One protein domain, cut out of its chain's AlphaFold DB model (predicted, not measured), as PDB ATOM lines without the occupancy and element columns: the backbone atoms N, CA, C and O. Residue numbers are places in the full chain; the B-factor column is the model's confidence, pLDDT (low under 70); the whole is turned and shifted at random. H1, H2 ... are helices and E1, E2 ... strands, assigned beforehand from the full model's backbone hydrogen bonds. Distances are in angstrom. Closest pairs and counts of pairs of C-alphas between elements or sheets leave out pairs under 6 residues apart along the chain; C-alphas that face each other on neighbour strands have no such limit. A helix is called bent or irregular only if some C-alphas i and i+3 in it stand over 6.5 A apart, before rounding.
ATOM      1  N   GLU A   8      23.009 -10.289 -29.488       75.38
ATOM      2  CA  GLU A   8      22.851  -9.330 -28.397       75.38
ATOM      3  C   GLU A   8      23.477  -7.980 -28.757       75.38
ATOM      4  O   GLU A   8      22.847  -6.935 -28.589       75.38
ATOM      5  N   ILE A   9      24.685  -8.002 -29.330       77.00
ATOM      6  CA  ILE A   9      25.387  -6.799 -29.789       77.00
ATOM      7  C   ILE A   9      24.613  -6.142 -30.932       77.00
ATOM      8  O   ILE A   9      24.401  -4.927 -30.925       77.00
ATOM      9  N   LYS A  10      24.143  -6.935 -31.899       80.19
ATOM     10  CA  LYS A  10      23.342  -6.418 -33.012       80.19
ATOM     11  C   LYS A  10      22.038  -5.786 -32.521       80.19
ATOM     12  O   LYS A  10      21.686  -4.698 -32.967       80.19
ATOM     13  N   THR A  11      21.351  -6.436 -31.585       83.81
ATOM     14  CA  THR A  11      20.110  -5.925 -30.982       83.81
ATOM     15  C   THR A  11      20.359  -4.615 -30.243       83.81
ATOM     16  O   THR A  11      19.616  -3.653 -30.435       83.81
ATOM     17  N   PHE A  12      21.437  -4.546 -29.457       84.88
ATOM     18  CA  PHE A  12      21.851  -3.325 -28.772       84.88
ATOM     19  C   PHE A  12      22.092  -2.179 -29.761       84.88
ATOM     20  O   PHE A  12      21.545  -1.091 -29.578       84.88
ATOM     21  N   LEU A  13      22.873  -2.425 -30.821       86.31
ATOM     22  CA  LEU A  13      23.169  -1.422 -31.842       86.31
ATOM     23  C   LEU A  13      21.895  -0.963 -32.552       86.31
ATOM     24  O   LEU A  13      21.673   0.236 -32.656       86.31
ATOM     25  N   ILE A  14      21.020  -1.877 -32.979       88.38
ATOM     26  CA  ILE A  14      19.750  -1.505 -33.621       88.38
ATOM     27  C   ILE A  14      18.933  -0.592 -32.706       88.38
ATOM     28  O   ILE A  14      18.510   0.467 -33.152       88.38
ATOM     29  N   ALA A  15      18.763  -0.952 -31.430       87.94
ATOM     30  CA  ALA A  15      17.977  -0.156 -30.488       87.94
ATOM     31  C   ALA A  15      18.546   1.259 -30.268       87.94
ATOM     32  O   ALA A  15      17.784   2.212 -30.115       87.94
ATOM     33  N   HIS A  16      19.876   1.408 -30.266       87.88
ATOM     34  CA  HIS A  16      20.532   2.704 -30.060       87.88
ATOM     35  C   HIS A  16      20.632   3.537 -31.337       87.88
ATOM     36  O   HIS A  16      20.675   4.760 -31.254       87.88
ATOM     37  N   LEU A  17      20.683   2.904 -32.509       88.31
ATOM     38  CA  LEU A  17      20.853   3.584 -33.792       88.31
ATOM     39  C   LEU A  17      19.514   3.890 -34.479       88.31
ATOM     40  O   LEU A  17      19.408   4.892 -35.181       88.31
ATOM     41  N   SER A  18      18.471   3.082 -34.257       88.50
ATOM     42  CA  SER A  18      17.171   3.249 -34.917       88.50
ATOM     43  C   SER A  18      16.521   4.628 -34.745       88.50
ATOM     44  O   SER A  18      15.888   5.068 -35.707       88.50
ATOM     45  N   PRO A  19      16.672   5.364 -33.620       89.31
ATOM     46  CA  PRO A  19      16.125   6.721 -33.509       89.31
ATOM     47  C   PRO A  19      16.690   7.704 -34.547       89.31
ATOM     48  O   PRO A  19      16.049   8.705 -34.852       89.31
ATOM     49  N   PHE A  20      17.865   7.413 -35.109       87.94
ATOM     50  CA  PHE A  20      18.551   8.255 -36.090       87.94
ATOM     51  C   PHE A  20      18.315   7.799 -37.540       87.94
ATOM     52  O   PHE A  20      18.806   8.425 -38.471       87.94
ATOM     53  N   SER A  21      17.528   6.738 -37.756       82.56
ATOM     54  CA  SER A  21      17.231   6.198 -39.095       82.56
ATOM     55  C   SER A  21      16.324   7.091 -39.955       82.56
ATOM     56  O   SER A  21      16.327   6.973 -41.179       82.56
ATOM     57  N   ALA A  22      15.541   7.980 -39.332       72.88
ATOM     58  CA  ALA A  22      14.487   8.758 -39.993       72.88
ATOM     59  C   ALA A  22      14.845  10.235 -40.265       72.88
ATOM     60  O   ALA A  22      13.993  10.988 -40.731       72.88
ATOM     61  N   GLY A  23      16.072  10.674 -39.966       65.50
ATOM     62  CA  GLY A  23      16.513  12.057 -40.189       65.50
ATOM     63  C   GLY A  23      17.517  12.182 -41.334       65.50
ATOM     64  O   GLY A  23      18.251  11.249 -41.639       65.50
ATOM     65  N   SER A  24      17.559  13.354 -41.967       69.19
ATOM     66  CA  SER A  24      18.546  13.684 -42.996       69.19
ATOM     67  C   SER A  24      19.727  14.430 -42.373       69.19
ATOM     68  O   SER A  24      19.511  15.414 -41.670       69.19
ATOM     69  N   ASN A  25      20.951  13.996 -42.693       85.44
ATOM     70  CA  ASN A  25      22.244  14.575 -42.290       85.44
ATOM     71  C   ASN A  25      22.833  14.105 -40.943       85.44
ATOM     72  O   ASN A  25      23.259  14.913 -40.119       85.44
ATOM     73  N   PHE A  26      22.896  12.787 -40.731       90.00
ATOM     74  CA  PHE A  26      23.716  12.205 -39.663       90.00
ATOM     75  C   PHE A  26      25.079  11.751 -40.188       90.00
ATOM     76  O   PHE A  26      25.183  11.158 -41.264       90.00
ATOM     77  N   VAL A  27      26.115  11.988 -39.384       92.06
ATOM     78  CA  VAL A  27      27.480  11.516 -39.633       92.06
ATOM     79  C   VAL A  27      27.877  10.552 -38.525       92.06
ATOM     80  O   VAL A  27      27.725  10.854 -37.341       92.06
ATOM     81  N   ILE A  28      28.395   9.388 -38.906       92.69
ATOM     82  CA  ILE A  28      28.961   8.423 -37.965       92.69
ATOM     83  C   ILE A  28      30.455   8.688 -37.864       92.69
ATOM     84  O   ILE A  28      31.161   8.649 -38.869       92.69
ATOM     85  N   ILE A  29      30.945   8.895 -36.648       93.56
ATOM     86  CA  ILE A  29      32.373   9.045 -36.373       93.56
ATOM     87  C   ILE A  29      32.838   7.801 -35.622       93.56
ATOM     88  O   ILE A  29      32.427   7.559 -34.489       93.56
ATOM     89  N   ILE A  30      33.688   6.998 -36.250       91.00
ATOM     90  CA  ILE A  30      34.264   5.783 -35.674       91.00
ATOM     91  C   ILE A  30      35.704   6.079 -35.281       91.00
ATOM     92  O   ILE A  30      36.510   6.479 -36.115       91.00
ATOM     93  N   VAL A  31      36.043   5.829 -34.024       90.00
ATOM     94  CA  VAL A  31      37.415   5.836 -33.522       90.00
ATOM     95  C   VAL A  31      37.774   4.398 -33.197       90.00
ATOM     96  O   VAL A  31      37.335   3.860 -32.183       90.00
ATOM     97  N   ASP A  32      38.551   3.757 -34.062       86.19
ATOM     98  CA  ASP A  32      39.089   2.427 -33.785       86.19
ATOM     99  C   ASP A  32      40.434   2.264 -34.517       86.19
ATOM    100  O   ASP A  32      40.460   2.014 -35.728       86.19
ATOM    101  N   PRO A  33      41.562   2.397 -33.793       79.69
ATOM    102  CA  PRO A  33      42.902   2.318 -34.372       79.69
ATOM    103  C   PRO A  33      43.315   0.893 -34.761       79.69
ATOM    104  O   PRO A  33      44.416   0.691 -35.260       79.69
ATOM    105  N   TYR A  34      42.470  -0.111 -34.519       75.62
ATOM    106  CA  TYR A  34      42.743  -1.514 -34.836       75.62
ATOM    107  C   TYR A  34      41.708  -2.111 -35.796       75.62
ATOM    108  O   TYR A  34      41.719  -3.321 -36.048       75.62
ATOM    109  N   PHE A  35      40.769  -1.303 -36.284       70.81
ATOM    110  CA  PHE A  35      39.630  -1.778 -37.056       70.81
ATOM    111  C   PHE A  35      40.085  -2.361 -38.398       70.81
ATOM    112  O   PHE A  35      40.872  -1.760 -39.111       70.81
ATOM    113  N   GLY A  36      39.655  -3.581 -38.726       64.88
ATOM    114  CA  GLY A  36      40.011  -4.257 -39.986       64.88
ATOM    115  C   GLY A  36      41.340  -4.998 -39.986       64.88
ATOM    116  O   GLY A  36      41.423  -6.055 -40.602       64.88
ATOM    117  N   GLY A  37      42.346  -4.538 -39.241       71.81
ATOM    118  CA  GLY A  37      43.673  -5.163 -39.225       71.81
ATOM    119  C   GLY A  37      44.293  -5.347 -40.627       71.81
ATOM    120  O   GLY A  37      43.809  -4.810 -41.621       71.81
ATOM    121  N   HIS A  38      45.363  -6.145 -40.715       74.12
ATOM    122  CA  HIS A  38      45.994  -6.534 -41.996       74.12
ATOM    123  C   HIS A  38      45.518  -7.898 -42.529       74.12
ATOM    124  O   HIS A  38      45.916  -8.334 -43.604       74.12
ATOM    125  N   LYS A  39      44.691  -8.623 -41.764       78.69
ATOM    126  CA  LYS A  39      44.184  -9.948 -42.156       78.69
ATOM    127  C   LYS A  39      42.889  -9.791 -42.951       78.69
ATOM    128  O   LYS A  39      41.944  -9.189 -42.450       78.69
ATOM    129  N   SER A  40      42.784 -10.439 -44.109       78.00
ATOM    130  CA  SER A  40      41.591 -10.394 -44.979       78.00
ATOM    131  C   SER A  40      40.279 -10.746 -44.262       78.00
ATOM    132  O   SER A  40      39.262 -10.084 -44.442       78.00
ATOM    133  N   GLN A  41      40.294 -11.744 -43.373       76.25
ATOM    134  CA  GLN A  41      39.118 -12.116 -42.574       76.25
ATOM    135  C   GLN A  41      38.639 -10.999 -41.634       76.25
ATOM    136  O   GLN A  41      37.454 -10.934 -41.313       76.25
ATOM    137  N   LEU A  42      39.551 -10.155 -41.145       73.75
ATOM    138  CA  LEU A  42      39.211  -9.021 -40.289       73.75
ATOM    139  C   LEU A  42      38.671  -7.853 -41.123       73.75
ATOM    140  O   LEU A  42      37.714  -7.216 -40.689       73.75
ATOM    141  N   GLN A  43      39.207  -7.639 -42.326       77.31
ATOM    142  CA  GLN A  43      38.688  -6.657 -43.284       77.31
ATOM    143  C   GLN A  43      37.245  -6.980 -43.692       77.31
ATOM    144  O   GLN A  43      36.381  -6.115 -43.587       77.31
ATOM    145  N   LEU A  44      36.937  -8.246 -44.002       78.75
ATOM    146  CA  LEU A  44      35.565  -8.672 -44.310       78.75
ATOM    147  C   LEU A  44      34.585  -8.355 -43.166       78.75
ATOM    148  O   LEU A  44      33.457  -7.933 -43.398       78.75
ATOM    149  N   ARG A  45      35.007  -8.529 -41.906       76.19
ATOM    150  CA  ARG A  45      34.161  -8.180 -40.748       76.19
ATOM    151  C   ARG A  45      33.893  -6.682 -40.669       76.19
ATOM    152  O   ARG A  45      32.816  -6.292 -40.235       76.19
ATOM    153  N   VAL A  46      34.854  -5.853 -41.066       78.38
ATOM    154  CA  VAL A  46      34.633  -4.409 -41.140       78.38
ATOM    155  C   VAL A  46      33.629  -4.072 -42.221       78.38
ATOM    156  O   VAL A  46      32.684  -3.347 -41.940       78.38
ATOM    157  N   GLU A  47      33.799  -4.610 -43.426       80.50
ATOM    158  CA  GLU A  47      32.868  -4.362 -44.528       80.50
ATOM    159  C   GLU A  47      31.437  -4.717 -44.129       80.50
ATOM    160  O   GLU A  47      30.518  -3.927 -44.331       80.50
ATOM    161  N   VAL A  48      31.238  -5.867 -43.481       82.19
ATOM    162  CA  VAL A  48      29.906  -6.263 -43.015       82.19
ATOM    163  C   VAL A  48      29.385  -5.337 -41.907       82.19
ATOM    164  O   VAL A  48      28.195  -5.021 -41.909       82.19
ATOM    165  N   PHE A  49      30.235  -4.852 -40.996       84.44
ATOM    166  CA  PHE A  49      29.827  -3.848 -40.007       84.44
ATOM    167  C   PHE A  49      29.421  -2.522 -40.665       84.44
ATOM    168  O   PHE A  49      28.368  -1.979 -40.342       84.44
ATOM    169  N   LEU A  50      30.217  -2.011 -41.607       85.44
ATOM    170  CA  LEU A  50      29.906  -0.783 -42.340       85.44
ATOM    171  C   LEU A  50      28.594  -0.938 -43.118       85.44
ATOM    172  O   LEU A  50      27.717  -0.088 -43.008       85.44
ATOM    173  N   ASN A  51      28.403  -2.067 -43.808       85.69
ATOM    174  CA  ASN A  51      27.152  -2.391 -44.498       85.69
ATOM    175  C   ASN A  51      25.952  -2.417 -43.544       85.69
ATOM    176  O   ASN A  51      24.886  -1.906 -43.884       85.69
ATOM    177  N   PHE A  52      26.116  -2.965 -42.337       86.06
ATOM    178  CA  PHE A  52      25.087  -2.897 -41.301       86.06
ATOM    179  C   PHE A  52      24.758  -1.445 -40.919       86.06
ATOM    180  O   PHE A  52      23.581  -1.091 -40.853       86.06
ATOM    181  N   MET A  53      25.764  -0.586 -40.724       87.12
ATOM    182  CA  MET A  53      25.538   0.833 -40.421       87.12
ATOM    183  C   MET A  53      24.785   1.544 -41.555       87.12
ATOM    184  O   MET A  53      23.829   2.272 -41.284       87.12
ATOM    185  N   PHE A  54      25.150   1.275 -42.814       86.88
ATOM    186  CA  PHE A  54      24.462   1.821 -43.989       86.88
ATOM    187  C   PHE A  54      22.987   1.414 -44.064       86.88
ATOM    188  O   PHE A  54      22.140   2.233 -44.421       86.88
ATOM    189  N   GLN A  55      22.672   0.176 -43.676       84.25
ATOM    190  CA  GLN A  55      21.303  -0.338 -43.637       84.25
ATOM    191  C   GLN A  55      20.468   0.281 -42.512       84.25
ATOM    192  O   GLN A  55      19.295   0.579 -42.718       84.25
ATOM    193  N   VAL A  56      21.046   0.461 -41.321       85.38
ATOM    194  CA  VAL A  56      20.294   0.937 -40.147       85.38
ATOM    195  C   VAL A  56      20.055   2.446 -40.181       85.38
ATOM    196  O   VAL A  56      19.024   2.904 -39.696       85.38
ATOM    197  N   LEU A  57      20.982   3.223 -40.747       82.50
ATOM    198  CA  LEU A  57      20.970   4.691 -40.679       82.50
ATOM    199  C   LEU A  57      20.691   5.384 -42.018       82.50
ATOM    200  O   LEU A  57      20.896   6.586 -42.132       82.50
ATOM    201  N   ASN A  58      20.199   4.638 -43.011       79.19
ATOM    202  CA  ASN A  58      19.795   5.144 -44.324       79.19
ATOM    203  C   ASN A  58      20.881   5.979 -45.038       79.19
ATOM    204  O   ASN A  58      20.732   7.176 -45.265       79.19
ATOM    205  N   ASN A  59      21.975   5.310 -45.405       78.62
ATOM    206  CA  ASN A  59      23.138   5.870 -46.109       78.62
ATOM    207  C   ASN A  59      23.848   7.068 -45.424       78.62
ATOM    208  O   ASN A  59      23.982   8.138 -46.021       78.62
ATOM    209  N   PRO A  60      24.316   6.909 -44.171       87.50
ATOM    210  CA  PRO A  60      25.074   7.933 -43.457       87.50
ATOM    211  C   PRO A  60      26.454   8.175 -44.083       87.50
ATOM    212  O   PRO A  60      27.080   7.257 -44.606       87.50
ATOM    213  N   LYS A  61      26.999   9.382 -43.900       90.19
ATOM    214  CA  LYS A  61      28.442   9.621 -44.067       90.19
ATOM    215  C   LYS A  61      29.184   8.985 -42.891       90.19
ATOM    216  O   LYS A  61      28.787   9.173 -41.740       90.19
ATOM    217  N   ILE A  62      30.274   8.272 -43.159       91.38
ATOM    218  CA  ILE A  62      31.109   7.646 -42.129       91.38
ATOM    219  C   ILE A  62      32.502   8.265 -42.159       91.38
ATOM    220  O   ILE A  62      33.156   8.313 -43.196       91.38
ATOM    221  N   ILE A  63      32.979   8.709 -41.001       93.06
ATOM    222  CA  ILE A  63      34.351   9.158 -40.782       93.06
ATOM    223  C   ILE A  63      35.001   8.153 -39.844       93.06
ATOM    224  O   ILE A  63      34.546   7.964 -38.719       93.06
ATOM    225  N   TRP A  64      36.058   7.496 -40.298       90.75
ATOM    226  CA  TRP A  64      36.772   6.491 -39.531       90.75
ATOM    227  C   TRP A  64      38.192   6.963 -39.219       90.75
ATOM    228  O   TRP A  64      39.049   7.042 -40.093       90.75
ATOM    229  N   PHE A  65      38.440   7.250 -37.947       90.56
ATOM    230  CA  PHE A  65      39.764   7.504 -37.402       90.56
ATOM    231  C   PHE A  65      40.454   6.180 -37.063       90.56
ATOM    232  O   PHE A  65      40.018   5.441 -36.171       90.56
ATOM    233  N   CYS A  66      41.526   5.881 -37.789       87.81
ATOM    234  CA  CYS A  66      42.235   4.607 -37.755       87.81
ATOM    235  C   CYS A  66      43.735   4.799 -37.497       87.81
ATOM    236  O   CYS A  66      44.200   5.915 -37.290       87.81
ATOM    237  N   ASN A  67      44.499   3.709 -37.466       87.44
ATOM    238  CA  ASN A  67      45.958   3.757 -37.476       87.44
ATOM    239  C   ASN A  67      46.441   2.900 -38.649       87.44
ATOM    240  O   ASN A  67      46.331   1.672 -38.600       87.44
ATOM    241  N   GLU A  68      46.958   3.541 -39.698       85.56
ATOM    242  CA  GLU A  68      47.332   2.856 -40.945       85.56
ATOM    243  C   GLU A  68      48.458   1.829 -40.753       85.56
ATOM    244  O   GLU A  68      48.517   0.830 -41.471       85.56
ATOM    245  N   ASP A  69      49.298   1.993 -39.726       82.31
ATOM    246  CA  ASP A  69      50.334   1.008 -39.395       82.31
ATOM    247  C   ASP A  69      49.716  -0.322 -38.926       82.31
ATOM    248  O   ASP A  69      50.320  -1.393 -39.046       82.31
ATOM    249  N   LYS A  70      48.492  -0.279 -38.387       77.56
ATOM    250  CA  LYS A  70      47.804  -1.423 -37.769       77.56
ATOM    251  C   LYS A  70      46.658  -1.980 -38.609       77.56
ATOM    252  O   LYS A  70      46.264  -3.128 -38.381       77.56
ATOM    253  N   CYS A  71      46.124  -1.214 -39.556       77.38
ATOM    254  CA  CYS A  71      45.028  -1.640 -40.416       77.38
ATOM    255  C   CYS A  71      45.063  -0.996 -41.800       77.38
ATOM    256  O   CYS A  71      45.484   0.145 -41.957       77.38
ATOM    257  N   THR A  72      44.537  -1.706 -42.797       79.50
ATOM    258  CA  THR A  72      44.336  -1.144 -44.137       79.50
ATOM    259  C   THR A  72      43.060  -0.291 -44.172       79.50
ATOM    260  O   THR A  72      41.999  -0.808 -43.807       79.50
ATOM    261  N   PRO A  73      43.122   0.980 -44.613       76.19
ATOM    262  CA  PRO A  73      41.938   1.806 -44.824       76.19
ATOM    263  C   PRO A  73      40.960   1.176 -45.811       76.19
ATOM    264  O   PRO A  73      41.357   0.509 -46.768       76.19
ATOM    265  N   ILE A  74      39.672   1.436 -45.603       73.75
ATOM    266  CA  ILE A  74      38.617   1.041 -46.533       73.75
ATOM    267  C   ILE A  74      38.180   2.287 -47.283       73.75
ATOM    268  O   ILE A  74      37.855   3.312 -46.683       73.75
ATOM    269  N   HIS A  75      38.194   2.181 -48.607       69.25
ATOM    270  CA  HIS A  75      37.842   3.263 -49.509       69.25
ATOM    271  C   HIS A  75      36.510   2.938 -50.180       69.25
ATOM    272  O   HIS A  75      36.459   2.209 -51.169       69.25
ATOM    273  N   THR A  76      35.429   3.484 -49.635       72.75
ATOM    274  CA  THR A  76      34.125   3.548 -50.303       72.75
ATOM    275  C   THR A  76      33.685   5.007 -50.385       72.75
ATOM    276  O   THR A  76      34.219   5.854 -49.672       72.75
ATOM    277  N   GLN A  77      32.746   5.324 -51.280       75.75
ATOM    278  CA  GLN A  77      32.328   6.708 -51.548       75.75
ATOM    279  C   GLN A  77      31.853   7.450 -50.286       75.75
ATOM    280  O   GLN A  77      32.139   8.634 -50.134       75.75
ATOM    281  N   ASP A  78      31.203   6.734 -49.367       85.44
ATOM    282  CA  ASP A  78      30.604   7.296 -48.153       85.44
ATOM    283  C   ASP A  78      31.440   7.041 -46.879       85.44
ATOM    284  O   ASP A  78      30.994   7.348 -45.773       85.44
ATOM    285  N   VAL A  79      32.662   6.497 -47.011       88.94
ATOM    286  CA  VAL A  79      33.594   6.259 -45.892       88.94
ATOM    287  C   VAL A  79      34.884   7.049 -46.093       88.94
ATOM    288  O   VAL A  79      35.700   6.749 -46.964       88.94
ATOM    289  N   LEU A  80      35.117   8.021 -45.214       90.88
ATOM    290  CA  LEU A  80      36.377   8.748 -45.114       90.88
ATOM    291  C   LEU A  80      37.246   8.144 -44.008       90.88
ATOM    292  O   LEU A  80      36.926   8.273 -42.830       90.88
ATOM    293  N   SER A  81      38.377   7.549 -44.380       89.50
ATOM    294  CA  SER A  81      39.383   7.080 -43.417       89.50
ATOM    295  C   SER A  81      40.422   8.175 -43.122       89.50
ATOM    296  O   SER A  81      40.927   8.816 -44.048       89.50
ATOM    297  N   ILE A  82      40.756   8.389 -41.847       90.19
ATOM    298  CA  ILE A  82      41.739   9.372 -41.370       90.19
ATOM    299  C   ILE A  82      42.740   8.687 -40.435       90.19
ATOM    300  O   ILE A  82      42.368   8.142 -39.399       90.19
ATOM    301  N   ASP A  83      44.022   8.767 -40.783       88.88
ATOM    302  CA  ASP A  83      45.108   8.157 -40.020       88.88
ATOM    303  C   ASP A  83      45.530   8.998 -38.802       88.88
ATOM    304  O   ASP A  83      46.031  10.119 -38.938       88.88
ATOM    305  N   LEU A  84      45.356   8.433 -37.607       88.06
ATOM    306  CA  LEU A  84      45.754   9.022 -36.331       88.06
ATOM    307  C   LEU A  84      47.256   8.885 -36.050       88.06
ATOM    308  O   LEU A  84      47.796   9.719 -35.318       88.06
ATOM    309  N   SER A  85      47.950   7.877 -36.600       83.06
ATOM    310  CA  SER A  85      49.366   7.650 -36.259       83.06
ATOM    311  C   SER A  85      50.243   8.809 -36.732       83.06
ATOM    312  O   SER A  85      51.088   9.306 -35.984       83.06
ATOM    313  N   ARG A  86      49.941   9.349 -37.917       81.19
ATOM    314  CA  ARG A  86      50.572  10.554 -38.482       81.19
ATOM    315  C   ARG A  86      50.345  11.827 -37.668       81.19
ATOM    316  O   ARG A  86      51.050  12.806 -37.888       81.19
ATOM    317  N   GLN A  87      49.372  11.830 -36.760       79.75
ATOM    318  CA  GLN A  87      49.047  12.975 -35.904       79.75
ATOM    319  C   GLN A  87      49.660  12.855 -34.501       79.75
ATOM    320  O   GLN A  87      49.466  13.739 -33.672       79.75
ATOM    321  N   GLY A  88      50.393  11.769 -34.212       79.50
ATOM    322  CA  GLY A  88      50.994  11.534 -32.897       79.50
ATOM    323  C   GLY A  88      49.973  11.238 -31.792       79.50
ATOM    324  O   GLY A  88      50.309  11.336 -30.613       79.50
ATOM    325  N   ILE A  89      48.735  10.880 -32.153       78.62
ATOM    326  CA  ILE A  89      47.675  10.559 -31.195       78.62
ATOM    327  C   ILE A  89      47.614   9.046 -30.999       78.62
ATOM    328  O   ILE A  89      47.299   8.287 -31.917       78.62
ATOM    329  N   ALA A  90      47.883   8.607 -29.771       76.00
ATOM    330  CA  ALA A  90      47.663   7.231 -29.354       76.00
ATOM    331  C   ALA A  90      46.286   7.112 -28.693       76.00
ATOM    332  O   ALA A  90      46.059   7.651 -27.614       76.00
ATOM    333  N   VAL A  91      45.377   6.386 -29.341       78.00
ATOM    334  CA  VAL A  91      44.070   6.041 -28.774       78.00
ATOM    335  C   VAL A  91      44.057   4.546 -28.463       78.00
ATOM    336  O   VAL A  91      44.489   3.724 -29.275       78.00
ATOM    337  N   HIS A  92      43.602   4.187 -27.266       76.44
ATOM    338  CA  HIS A  92      43.430   2.790 -26.854       76.44
ATOM    339  C   HIS A  92      41.963   2.378 -26.873       76.44
ATOM    340  O   HIS A  92      41.638   1.276 -27.322       76.44
ATOM    341  N   ASP A  93      41.100   3.286 -26.428       79.00
ATOM    342  CA  ASP A  93      39.665   3.087 -26.417       79.00
ATOM    343  C   ASP A  93      39.066   3.245 -27.809       79.00
ATOM    344  O   ASP A  93      39.663   3.800 -28.736       79.00
ATOM    345  N   ARG A  94      37.869   2.695 -27.969       84.50
ATOM    346  CA  ARG A  94      37.174   2.676 -29.248       84.50
ATOM    347  C   ARG A  94      35.811   3.292 -29.068       84.50
ATOM    348  O   ARG A  94      35.097   2.947 -28.131       84.50
ATOM    349  N   PHE A  95      35.428   4.161 -29.983       88.06
ATOM    350  CA  PHE A  95      34.193   4.915 -29.867       88.06
ATOM    351  C   PHE A  95      33.449   4.929 -31.189       88.06
ATOM    352  O   PHE A  95      34.046   4.892 -32.264       88.06
ATOM    353  N   LEU A  96      32.131   5.010 -31.092       91.00
ATOM    354  CA  LEU A  96      31.248   5.354 -32.187       91.00
ATOM    355  C   LEU A  96      30.415   6.539 -31.730       91.00
ATOM    356  O   LEU A  96      29.680   6.428 -30.754       91.00
ATOM    357  N   PHE A  97      30.523   7.655 -32.431       92.00
ATOM    358  CA  PHE A  97      29.708   8.837 -32.202       92.00
ATOM    359  C   PHE A  97      28.735   9.045 -33.355       92.00
ATOM    360  O   PHE A  97      29.021   8.692 -34.500       92.00
ATOM    361  N   ILE A  98      27.594   9.647 -33.039       92.19
ATOM    362  CA  ILE A  98      26.618  10.117 -34.017       92.19
ATOM    363  C   ILE A  98      26.552  11.629 -33.897       92.19
ATOM    364  O   ILE A  98      26.196  12.158 -32.842       92.19
ATOM    365  N   TYR A  99      26.887  12.303 -34.986       92.25
ATOM    366  CA  TYR A  99      26.797  13.746 -35.124       92.25
ATOM    367  C   TYR A  99      25.568  14.112 -35.958       92.25
ATOM    368  O   TYR A  99      25.359  13.560 -37.040       92.25
ATOM    369  N   ASP A 100      24.755  15.035 -35.452       90.62
ATOM    370  CA  ASP A 100      23.628  15.625 -36.177       90.62
ATOM    371  C   ASP A 100      24.109  16.889 -36.888       90.62
ATOM    372  O   ASP A 100      24.356  17.912 -36.249       90.62
ATOM    373  N   GLY A 101      24.240  16.821 -38.213       89.12
ATOM    374  CA  GLY A 101      24.739  17.928 -39.021       89.12
ATOM    375  C   GLY A 101      23.810  19.136 -39.075       89.12
ATOM    376  O   GLY A 101      24.269  20.218 -39.411       89.12
ATOM    377  N   ASN A 102      22.531  18.994 -38.711       88.44
ATOM    378  CA  ASN A 102      21.615  20.136 -38.643       88.44
ATOM    379  C   ASN A 102      21.724  20.878 -37.308       88.44
ATOM    380  O   ASN A 102      21.503  22.084 -37.254       88.44
ATOM    381  N   LYS A 103      22.007  20.149 -36.220       89.25
ATOM    382  CA  LYS A 103      22.160  20.725 -34.871       89.25
ATOM    383  C   LYS A 103      23.605  21.060 -34.511       89.25
ATOM    384  O   LYS A 103      23.834  21.647 -33.462       89.25
ATOM    385  N   GLU A 104      24.541  20.625 -35.342       89.69
ATOM    386  CA  GLU A 104      25.981  20.759 -35.156       89.69
ATOM    387  C   GLU A 104      26.494  20.210 -33.816       89.69
ATOM    388  O   GLU A 104      27.299  20.829 -33.124       89.69
ATOM    389  N   GLN A 105      26.014  19.028 -33.420       88.69
ATOM    390  CA  GLN A 105      26.398  18.425 -32.142       88.69
ATOM    391  C   GLN A 105      26.392  16.897 -32.175       88.69
ATOM    392  O   GLN A 105      25.673  16.262 -32.952       88.69
ATOM    393  N   ILE A 106      27.159  16.301 -31.261       90.31
ATOM    394  CA  ILE A 106      27.099  14.869 -30.970       90.31
ATOM    395  C   ILE A 106      25.791  14.573 -30.230       90.31
ATOM    396  O   ILE A 106      25.523  15.134 -29.170       90.31
ATOM    397  N   VAL A 107      24.968  13.693 -30.798       89.44
ATOM    398  CA  VAL A 107      23.643  13.319 -30.268       89.44
ATOM    399  C   VAL A 107      23.606  11.908 -29.687       89.44
ATOM    400  O   VAL A 107      22.654  11.551 -28.997       89.44
ATOM    401  N   SER A 108      24.626  11.097 -29.966       90.19
ATOM    402  CA  SER A 108      24.782   9.767 -29.384       90.19
ATOM    403  C   SER A 108      26.234   9.326 -29.425       90.19
ATOM    404  O   SER A 108      27.021   9.769 -30.265       90.19
ATOM    405  N   HIS A 109      26.575   8.415 -28.527       90.06
ATOM    406  CA  HIS A 109      27.908   7.863 -28.386       90.06
ATOM    407  C   HIS A 109      27.823   6.454 -27.810       90.06
ATOM    408  O   HIS A 109      27.027   6.145 -26.921       90.06
ATOM    409  N   ILE A 110      28.685   5.591 -28.320       88.50
ATOM    410  CA  ILE A 110      28.796   4.200 -27.922       88.50
ATOM    411  C   ILE A 110      30.278   3.932 -27.705       88.50
ATOM    412  O   ILE A 110      31.084   3.990 -28.634       88.50
ATOM    413  N   HIS A 111      30.639   3.643 -26.463       85.38
ATOM    414  CA  HIS A 111      31.953   3.130 -26.136       85.38
ATOM    415  C   HIS A 111      32.013   1.644 -26.504       85.38
ATOM    416  O   HIS A 111      31.175   0.838 -26.091       85.38
ATOM    417  N   LEU A 112      33.016   1.301 -27.307       77.50
ATOM    418  CA  LEU A 112      33.301  -0.027 -27.830       77.50
ATOM    419  C   LEU A 112      34.429  -0.654 -26.994       77.50
ATOM    420  O   LEU A 112      35.532  -0.930 -27.479       77.50
ATOM    421  N   GLY A 113      34.157  -0.884 -25.714       65.00
ATOM    422  CA  GLY A 113      35.122  -1.446 -24.777       65.00
ATOM    423  C   GLY A 113      35.612  -2.827 -25.224       65.00
ATOM    424  O   GLY A 113      34.828  -3.723 -25.553       65.00
ATOM    425  N   GLY A 114      36.932  -3.007 -25.280       53.75
ATOM    426  CA  GLY A 114      37.537  -4.339 -25.337       53.75
ATOM    427  C   GLY A 114      37.635  -4.896 -23.923       53.75
ATOM    428  O   GLY A 114      38.130  -4.201 -23.041       53.75
ATOM    429  N   SER A 115      37.154  -6.114 -23.674       43.34
ATOM    430  CA  SER A 115      37.372  -6.734 -22.371       43.34
ATOM    431  C   SER A 115      38.842  -7.035 -22.145       43.34
ATOM    432  O   SER A 115      39.554  -7.538 -23.018       43.34
ATOM    433  N   ILE A 116      39.243  -6.775 -20.908       41.31
ATOM    434  CA  ILE A 116      40.464  -7.267 -20.302       41.31
ATOM    435  C   ILE A 116      40.369  -8.799 -20.269       41.31
ATOM    436  O   ILE A 116      39.383  -9.361 -19.797       41.31
ATOM    437  N   ASN A 117      41.412  -9.439 -20.792       37.78
ATOM    438  CA  ASN A 117      41.706 -10.869 -20.751       37.78
ATOM    439  C   ASN A 117      40.763 -11.781 -21.547       37.78
ATOM    440  O   ASN A 117      39.700 -12.198 -21.095       37.78
ATOM    441  N   SER A 118      41.268 -12.237 -22.693       38.38
ATOM    442  CA  SER A 118      41.047 -13.606 -23.148       38.38
ATOM    443  C   SER A 118      41.503 -14.563 -22.041       38.38
ATOM    444  O   SER A 118      42.674 -14.944 -21.986       38.38
ATOM    445  N   PHE A 119      40.609 -14.906 -21.116       37.25
ATOM    446  CA  PHE A 119      40.842 -16.021 -20.213       37.25
ATOM    447  C   PHE A 119      40.913 -17.273 -21.072       37.25
ATOM    448  O   PHE A 119      39.951 -17.642 -21.742       37.25
ATOM    449  N   ASN A 120      42.090 -17.886 -21.086       38.06
ATOM    450  CA  ASN A 120      42.305 -19.166 -21.724       38.06
ATOM    451  C   ASN A 120      41.750 -20.228 -20.771       38.06
ATOM    452  O   ASN A 120      42.493 -20.825 -19.995       38.06
ATOM    453  N   ILE A 121      40.426 -20.381 -20.753       43.16
ATOM    454  CA  ILE A 121      39.793 -21.515 -20.088       43.16
ATOM    455  C   ILE A 121      40.127 -22.708 -20.994       43.16
ATOM    456  O   ILE A 121      39.649 -22.804 -22.121       43.16
ATOM    457  N   ASP A 122      41.081 -23.525 -20.550       48.84
ATOM    458  CA  ASP A 122      41.501 -24.791 -21.169       48.84
ATOM    459  C   ASP A 122      42.313 -24.733 -22.478       48.84
ATOM    460  O   ASP A 122      42.399 -25.724 -23.203       48.84
ATOM    461  N   GLY A 123      42.965 -23.614 -22.807       47.31
ATOM    462  CA  GLY A 123      43.922 -23.573 -23.930       47.31
ATOM    463  C   GLY A 123      43.300 -23.530 -25.332       47.31
ATOM    464  O   GLY A 123      44.037 -23.377 -26.304       47.31
ATOM    465  N   ASN A 124      41.972 -23.647 -25.446       43.34
ATOM    466  CA  ASN A 124      41.288 -23.878 -26.722       43.34
ATOM    467  C   ASN A 124      40.223 -22.837 -27.099       43.34
ATOM    468  O   ASN A 124      39.701 -22.901 -28.213       43.34
ATOM    469  N   GLN A 125      39.892 -21.875 -26.233       41.44
ATOM    470  CA  GLN A 125      38.910 -20.835 -26.560       41.44
ATOM    471  C   GLN A 125      39.324 -19.470 -26.011       41.44
ATOM    472  O   GLN A 125      39.311 -19.215 -24.810       41.44
ATOM    473  N   SER A 126      39.662 -18.553 -26.918       43.66
ATOM    474  CA  SER A 126      39.793 -17.136 -26.593       43.66
ATOM    475  C   SER A 126      38.397 -16.510 -26.521       43.66
ATOM    476  O   SER A 126      37.798 -16.212 -27.558       43.66
ATOM    477  N   LEU A 127      37.877 -16.289 -25.315       39.53
ATOM    478  CA  LEU A 127      36.666 -15.490 -25.119       39.53
ATOM    479  C   LEU A 127      37.016 -14.005 -25.268       39.53
ATOM    480  O   LEU A 127      37.659 -13.409 -24.407       39.53
ATOM    481  N   SER A 128      36.620 -13.410 -26.391       47.47
ATOM    482  CA  SER A 128      36.700 -11.965 -26.609       47.47
ATOM    483  C   SER A 128      35.403 -11.326 -26.132       47.47
ATOM    484  O   SER A 128      34.483 -11.153 -26.925       47.47
ATOM    485  N   ILE A 129      35.324 -10.942 -24.859       50.94
ATOM    486  CA  ILE A 129      34.174 -10.172 -24.374       50.94
ATOM    487  C   ILE A 129      34.270  -8.757 -24.969       50.94
ATOM    488  O   ILE A 129      35.270  -8.053 -24.808       50.94
ATOM    489  N   MET A 130      33.240  -8.335 -25.698       60.34
ATOM    490  CA  MET A 130      33.111  -6.961 -26.174       60.34
ATOM    491  C   MET A 130      32.006  -6.284 -25.377       60.34
ATOM    492  O   MET A 130      30.886  -6.782 -25.320       60.34
ATOM    493  N   ARG A 131      32.322  -5.155 -24.742       64.44
ATOM    494  CA  ARG A 131      31.344  -4.393 -23.970       64.44
ATOM    495  C   ARG A 131      30.929  -3.175 -24.773       64.44
ATOM    496  O   ARG A 131      31.763  -2.332 -25.086       64.44
ATOM    497  N   PHE A 132      29.639  -3.082 -25.063       69.75
ATOM    498  CA  PHE A 132      29.031  -1.860 -25.566       69.75
ATOM    499  C   PHE A 132      28.401  -1.131 -24.390       69.75
ATOM    500  O   PHE A 132      27.687  -1.730 -23.584       69.75
ATOM    501  N   SER A 133      28.692   0.153 -24.266       74.56
ATOM    502  CA  SER A 133      28.062   1.001 -23.261       74.56
ATOM    503  C   SER A 133      27.909   2.410 -23.793       74.56
ATOM    504  O   SER A 133      28.755   2.898 -24.538       74.56
ATOM    505  N   THR A 134      26.854   3.086 -23.370       78.69
ATOM    506  CA  THR A 134      26.787   4.538 -23.474       78.69
ATOM    507  C   THR A 134      27.663   5.138 -22.376       78.69
ATOM    508  O   THR A 134      27.713   4.623 -21.258       78.69
ATOM    509  N   LEU A 135      28.399   6.198 -22.704       75.44
ATOM    510  CA  LEU A 135      29.102   6.996 -21.698       75.44
ATOM    511  C   LEU A 135      28.075   7.817 -20.910       75.44
ATOM    512  O   LEU A 135      27.068   8.277 -21.455       75.44
ATOM    513  N   LYS A 136      28.322   8.024 -19.630       75.94
ATOM    514  CA  LYS A 136      27.584   8.981 -18.813       75.94
ATOM    515  C   LYS A 136      27.996  10.398 -19.191       75.94
ATOM    516  O   LYS A 136      29.079  10.629 -19.714       75.94
ATOM    517  N   GLN A 137      27.147  11.373 -18.878       69.44
ATOM    518  CA  GLN A 137      27.404  12.781 -19.200       69.44
ATOM    519  C   GLN A 137      28.727  13.309 -18.609       69.44
ATOM    520  O   GLN A 137      29.366  14.178 -19.189       69.44
ATOM    521  N   GLU A 138      29.129  12.769 -17.463       72.50
ATOM    522  CA  GLU A 138      30.393  13.052 -16.774       72.50
ATOM    523  C   GLU A 138      31.590  12.607 -17.630       72.50
ATOM    524  O   GLU A 138      32.467  13.407 -17.933       72.50
ATOM    525  N   GLU A 139      31.546  11.363 -18.114       73.69
ATOM    526  CA  GLU A 139      32.562  10.758 -18.981       73.69
ATOM    527  C   GLU A 139      32.634  11.473 -20.345       73.69
ATOM    528  O   GLU A 139      33.709  11.600 -20.921       73.69
ATOM    529  N   ILE A 140      31.512  12.009 -20.850       71.38
ATOM    530  CA  ILE A 140      31.495  12.821 -22.082       71.38
ATOM    531  C   ILE A 140      32.322  14.100 -21.919       71.38
ATOM    532  O   ILE A 140      33.067  14.458 -22.827       71.38
ATOM    533  N   LYS A 141      32.222  14.785 -20.772       73.56
ATOM    534  CA  LYS A 141      33.028  15.991 -20.511       73.56
ATOM    535  C   LYS A 141      34.518  15.670 -20.492       73.56
ATOM    536  O   LYS A 141      35.324  16.462 -20.965       73.56
ATOM    537  N   GLU A 142      34.881  14.499 -19.981       76.06
ATOM    538  CA  GLU A 142      36.271  14.037 -19.961       76.06
ATOM    539  C   GLU A 142      36.806  13.754 -21.375       76.06
ATOM    540  O   GLU A 142      37.976  14.023 -21.651       76.06
ATOM    541  N   ILE A 143      35.953  13.294 -22.299       85.12
ATOM    542  CA  ILE A 143      36.330  13.056 -23.703       85.12
ATOM    543  C   ILE A 143      36.080  14.253 -24.635       85.12
ATOM    544  O   ILE A 143      36.387  14.172 -25.823       85.12
ATOM    545  N   GLU A 144      35.557  15.375 -24.140       85.31
ATOM    546  CA  GLU A 144      35.261  16.558 -24.960       85.31
ATOM    547  C   GLU A 144      36.527  17.098 -25.636       85.31
ATOM    548  O   GLU A 144      36.537  17.372 -26.837       85.31
ATOM    549  N   HIS A 145      37.635  17.154 -24.890       87.06
ATOM    550  CA  HIS A 145      38.929  17.545 -25.444       87.06
ATOM    551  C   HIS A 145      39.375  16.608 -26.573       87.06
ATOM    552  O   HIS A 145      39.913  17.057 -27.584       87.06
ATOM    553  N   PHE A 146      39.121  15.307 -26.426       88.75
ATOM    554  CA  PHE A 146      39.440  14.325 -27.453       88.75
ATOM    555  C   PHE A 146      38.594  14.540 -28.716       88.75
ATOM    556  O   PHE A 146      39.140  14.559 -29.816       88.75
ATOM    557  N   ILE A 147      37.291  14.799 -28.579       90.12
ATOM    558  CA  ILE A 147      36.413  15.109 -29.720       90.12
ATOM    559  C   ILE A 147      36.896  16.368 -30.459       90.12
ATOM    560  O   ILE A 147      37.004  16.346 -31.685       90.12
ATOM    561  N   GLN A 148      37.272  17.426 -29.735       89.69
ATOM    562  CA  GLN A 148      37.831  18.653 -30.327       89.69
ATOM    563  C   GLN A 148      39.142  18.392 -31.087       89.69
ATOM    564  O   GLN A 148      39.382  18.966 -32.151       89.69
ATOM    565  N   GLN A 149      40.004  17.510 -30.568       90.25
ATOM    566  CA  GLN A 149      41.218  17.095 -31.276       90.25
ATOM    567  C   GLN A 149      40.889  16.368 -32.585       90.25
ATOM    568  O   GLN A 149      41.493  16.671 -33.616       90.25
ATOM    569  N   LEU A 150      39.922  15.445 -32.565       92.31
ATOM    570  CA  LEU A 150      39.479  14.739 -33.768       92.31
ATOM    571  C   LEU A 150      38.890  15.708 -34.802       92.31
ATOM    572  O   LEU A 150      39.199  15.592 -35.987       92.31
ATOM    573  N   GLU A 151      38.089  16.681 -34.365       91.69
ATOM    574  CA  GLU A 151      37.482  17.690 -35.243       91.69
ATOM    575  C   GLU A 151      38.541  18.548 -35.926       91.69
ATOM    576  O   GLU A 151      38.501  18.766 -37.138       91.69
ATOM    577  N   ARG A 152      39.563  18.959 -35.173       90.62
ATOM    578  CA  ARG A 152      40.708  19.681 -35.728       90.62
ATOM    579  C   ARG A 152      41.444  18.856 -36.783       90.62
ATOM    580  O   ARG A 152      41.823  19.402 -37.817       90.62
ATOM    581  N   ILE A 153      41.665  17.563 -36.539       91.69
ATOM    582  CA  ILE A 153      42.304  16.675 -37.523       91.69
ATOM    583  C   ILE A 153      41.439  16.563 -38.777       91.69
ATOM    584  O   ILE A 153      41.962  16.648 -39.889       91.69
ATOM    585  N   TYR A 154      40.127  16.399 -38.606       92.12
ATOM    586  CA  TYR A 154      39.182  16.354 -39.715       92.12
ATOM    587  C   TYR A 154      39.250  17.637 -40.554       92.12
ATOM    588  O   TYR A 154      39.506  17.544 -41.754       92.12
ATOM    589  N   TYR A 155      39.163  18.816 -39.927       91.00
ATOM    590  CA  TYR A 155      39.304  20.112 -40.601       91.00
ATOM    591  C   TYR A 155      40.608  20.212 -41.400       91.00
ATOM    592  O   TYR A 155      40.594  20.582 -42.571       91.00
ATOM    593  N   LEU A 156      41.743  19.831 -40.808       89.50
ATOM    594  CA  LEU A 156      43.037  19.868 -41.498       89.50
ATOM    595  C   LEU A 156      43.094  18.918 -42.704       89.50
ATOM    596  O   LEU A 156      43.830  19.175 -43.655       89.50
ATOM    597  N   LYS A 157      42.338  17.815 -42.668       87.62
ATOM    598  CA  LYS A 157      42.330  16.799 -43.723       87.62
ATOM    599  C   LYS A 157      41.372  17.128 -44.868       87.62
ATOM    600  O   LYS A 157      41.678  16.779 -46.006       87.62
ATOM    601  N   THR A 158      40.233  17.755 -44.580       88.94
ATOM    602  CA  THR A 158      39.147  17.976 -45.553       88.94
ATOM    603  C   THR A 158      38.917  19.442 -45.904       88.94
ATOM    604  O   THR A 158      38.306  19.723 -46.927       88.94
ATOM    605  N   SER A 159      39.428  20.378 -45.099       86.00
ATOM    606  CA  SER A 159      39.078  21.811 -45.112       86.00
ATOM    607  C   SER A 159      37.608  22.118 -44.781       86.00
ATOM    608  O   SER A 159      37.179  23.263 -44.924       86.00
TER     609      SER A 159
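Overview. This is residues 8 to 159 of the 165 residues of an uncharacterized protein of Domibacillus aminovorans (UniProt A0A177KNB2). A strongly twisted sheet of six strands forms the core, with H1 over one face towards the E4, E5, E6 part and the long helix H3 across the other face, over E3, E2 and E1. H2 only grazes the sheet, and the link from E5 to E6 is drawn out into an arm whose residues 120 to 125 stick out. The printed part has 152 residues, with three named helices and six named strands in the order H1 E1 H2 E2 E3 E4 E5 E6 H3. The mixed sheet has the order E3 E2 E1 E4 E5 E6, and the class is mixed, helices and strands. The whole is compact, with a radius of gyration of the C-alphas of 15.8 A, and spans 52 by 35 by 34 A.

Arrangement. Along the printed part come H1, residues 8 to 20, E1, 26 to 31, H2, 40 to 56, E2, 61 to 66, E3, 79 to 83, E4, 95 to 100, E5, 105 to 114, E6, 130 to 133, and H3, 137 to 158. H1 is on the sheet at a height of 9.1 A, only just over E4, with 3 C-alphas falling on it, and runs along the strands. With residues 14 to 18 alone it only just touches H2, by 3 pairs of C-alphas within 8 A, the closest Ser 18 and Val 56 at 6.5 A. E1, H2 and E2 form a strand-helix-strand unit, two parallel neighbour strands with a helix between, its crossover right-handed; N 63 and O 28 are 2.8 A apart. E3 is parallel to E2, with N 80 and O 62 at 2.8 A. E4 is antiparallel to E1, with N 29 and O 97 at 2.9 A. E4, E5 and E6 form a meander, each strand the antiparallel neighbour of the one before, and two hairpins: N 98 and O 108 are 2.8 A apart, N 113 and O 131 2.9 A. H3 lies on the face opposite to H1 at a height of 8.5 A and runs across the strands, at 82 degrees to E2 on the local plane. Every O i to N i+4 pair is within hydrogen-bond range in H2, with 7 of 9 in H1 and 16 of 18 in H3.

Along the chain. H1 begins at C-alpha 8 (22.851, -9.330, -28.397), measures 19.7 A and is only just irregular, C-alphas 16 and 19 being 6.9 A apart. H2 measures 24.6 A. E5, 26.2 A long, bends by 55 degrees at residue 108. H3, 29.3 A long, is irregular, with C-alphas 142 and 145 7.0 A apart, has a kink of 45 degrees near residue 144, and ends at C-alpha 158 (39.147, 17.976, -45.553).

Size, cuts and confidence. The C-alphas farthest apart, those of Asp 122 and Ser 159, are 52.4 A from each other. The printed part has no cut. The links E2 to E3, E3 to E4 and E5 to E6 are long. The mean pLDDT of the printed part is 78.8, and 25 residues are under 70, among them 113 to 132.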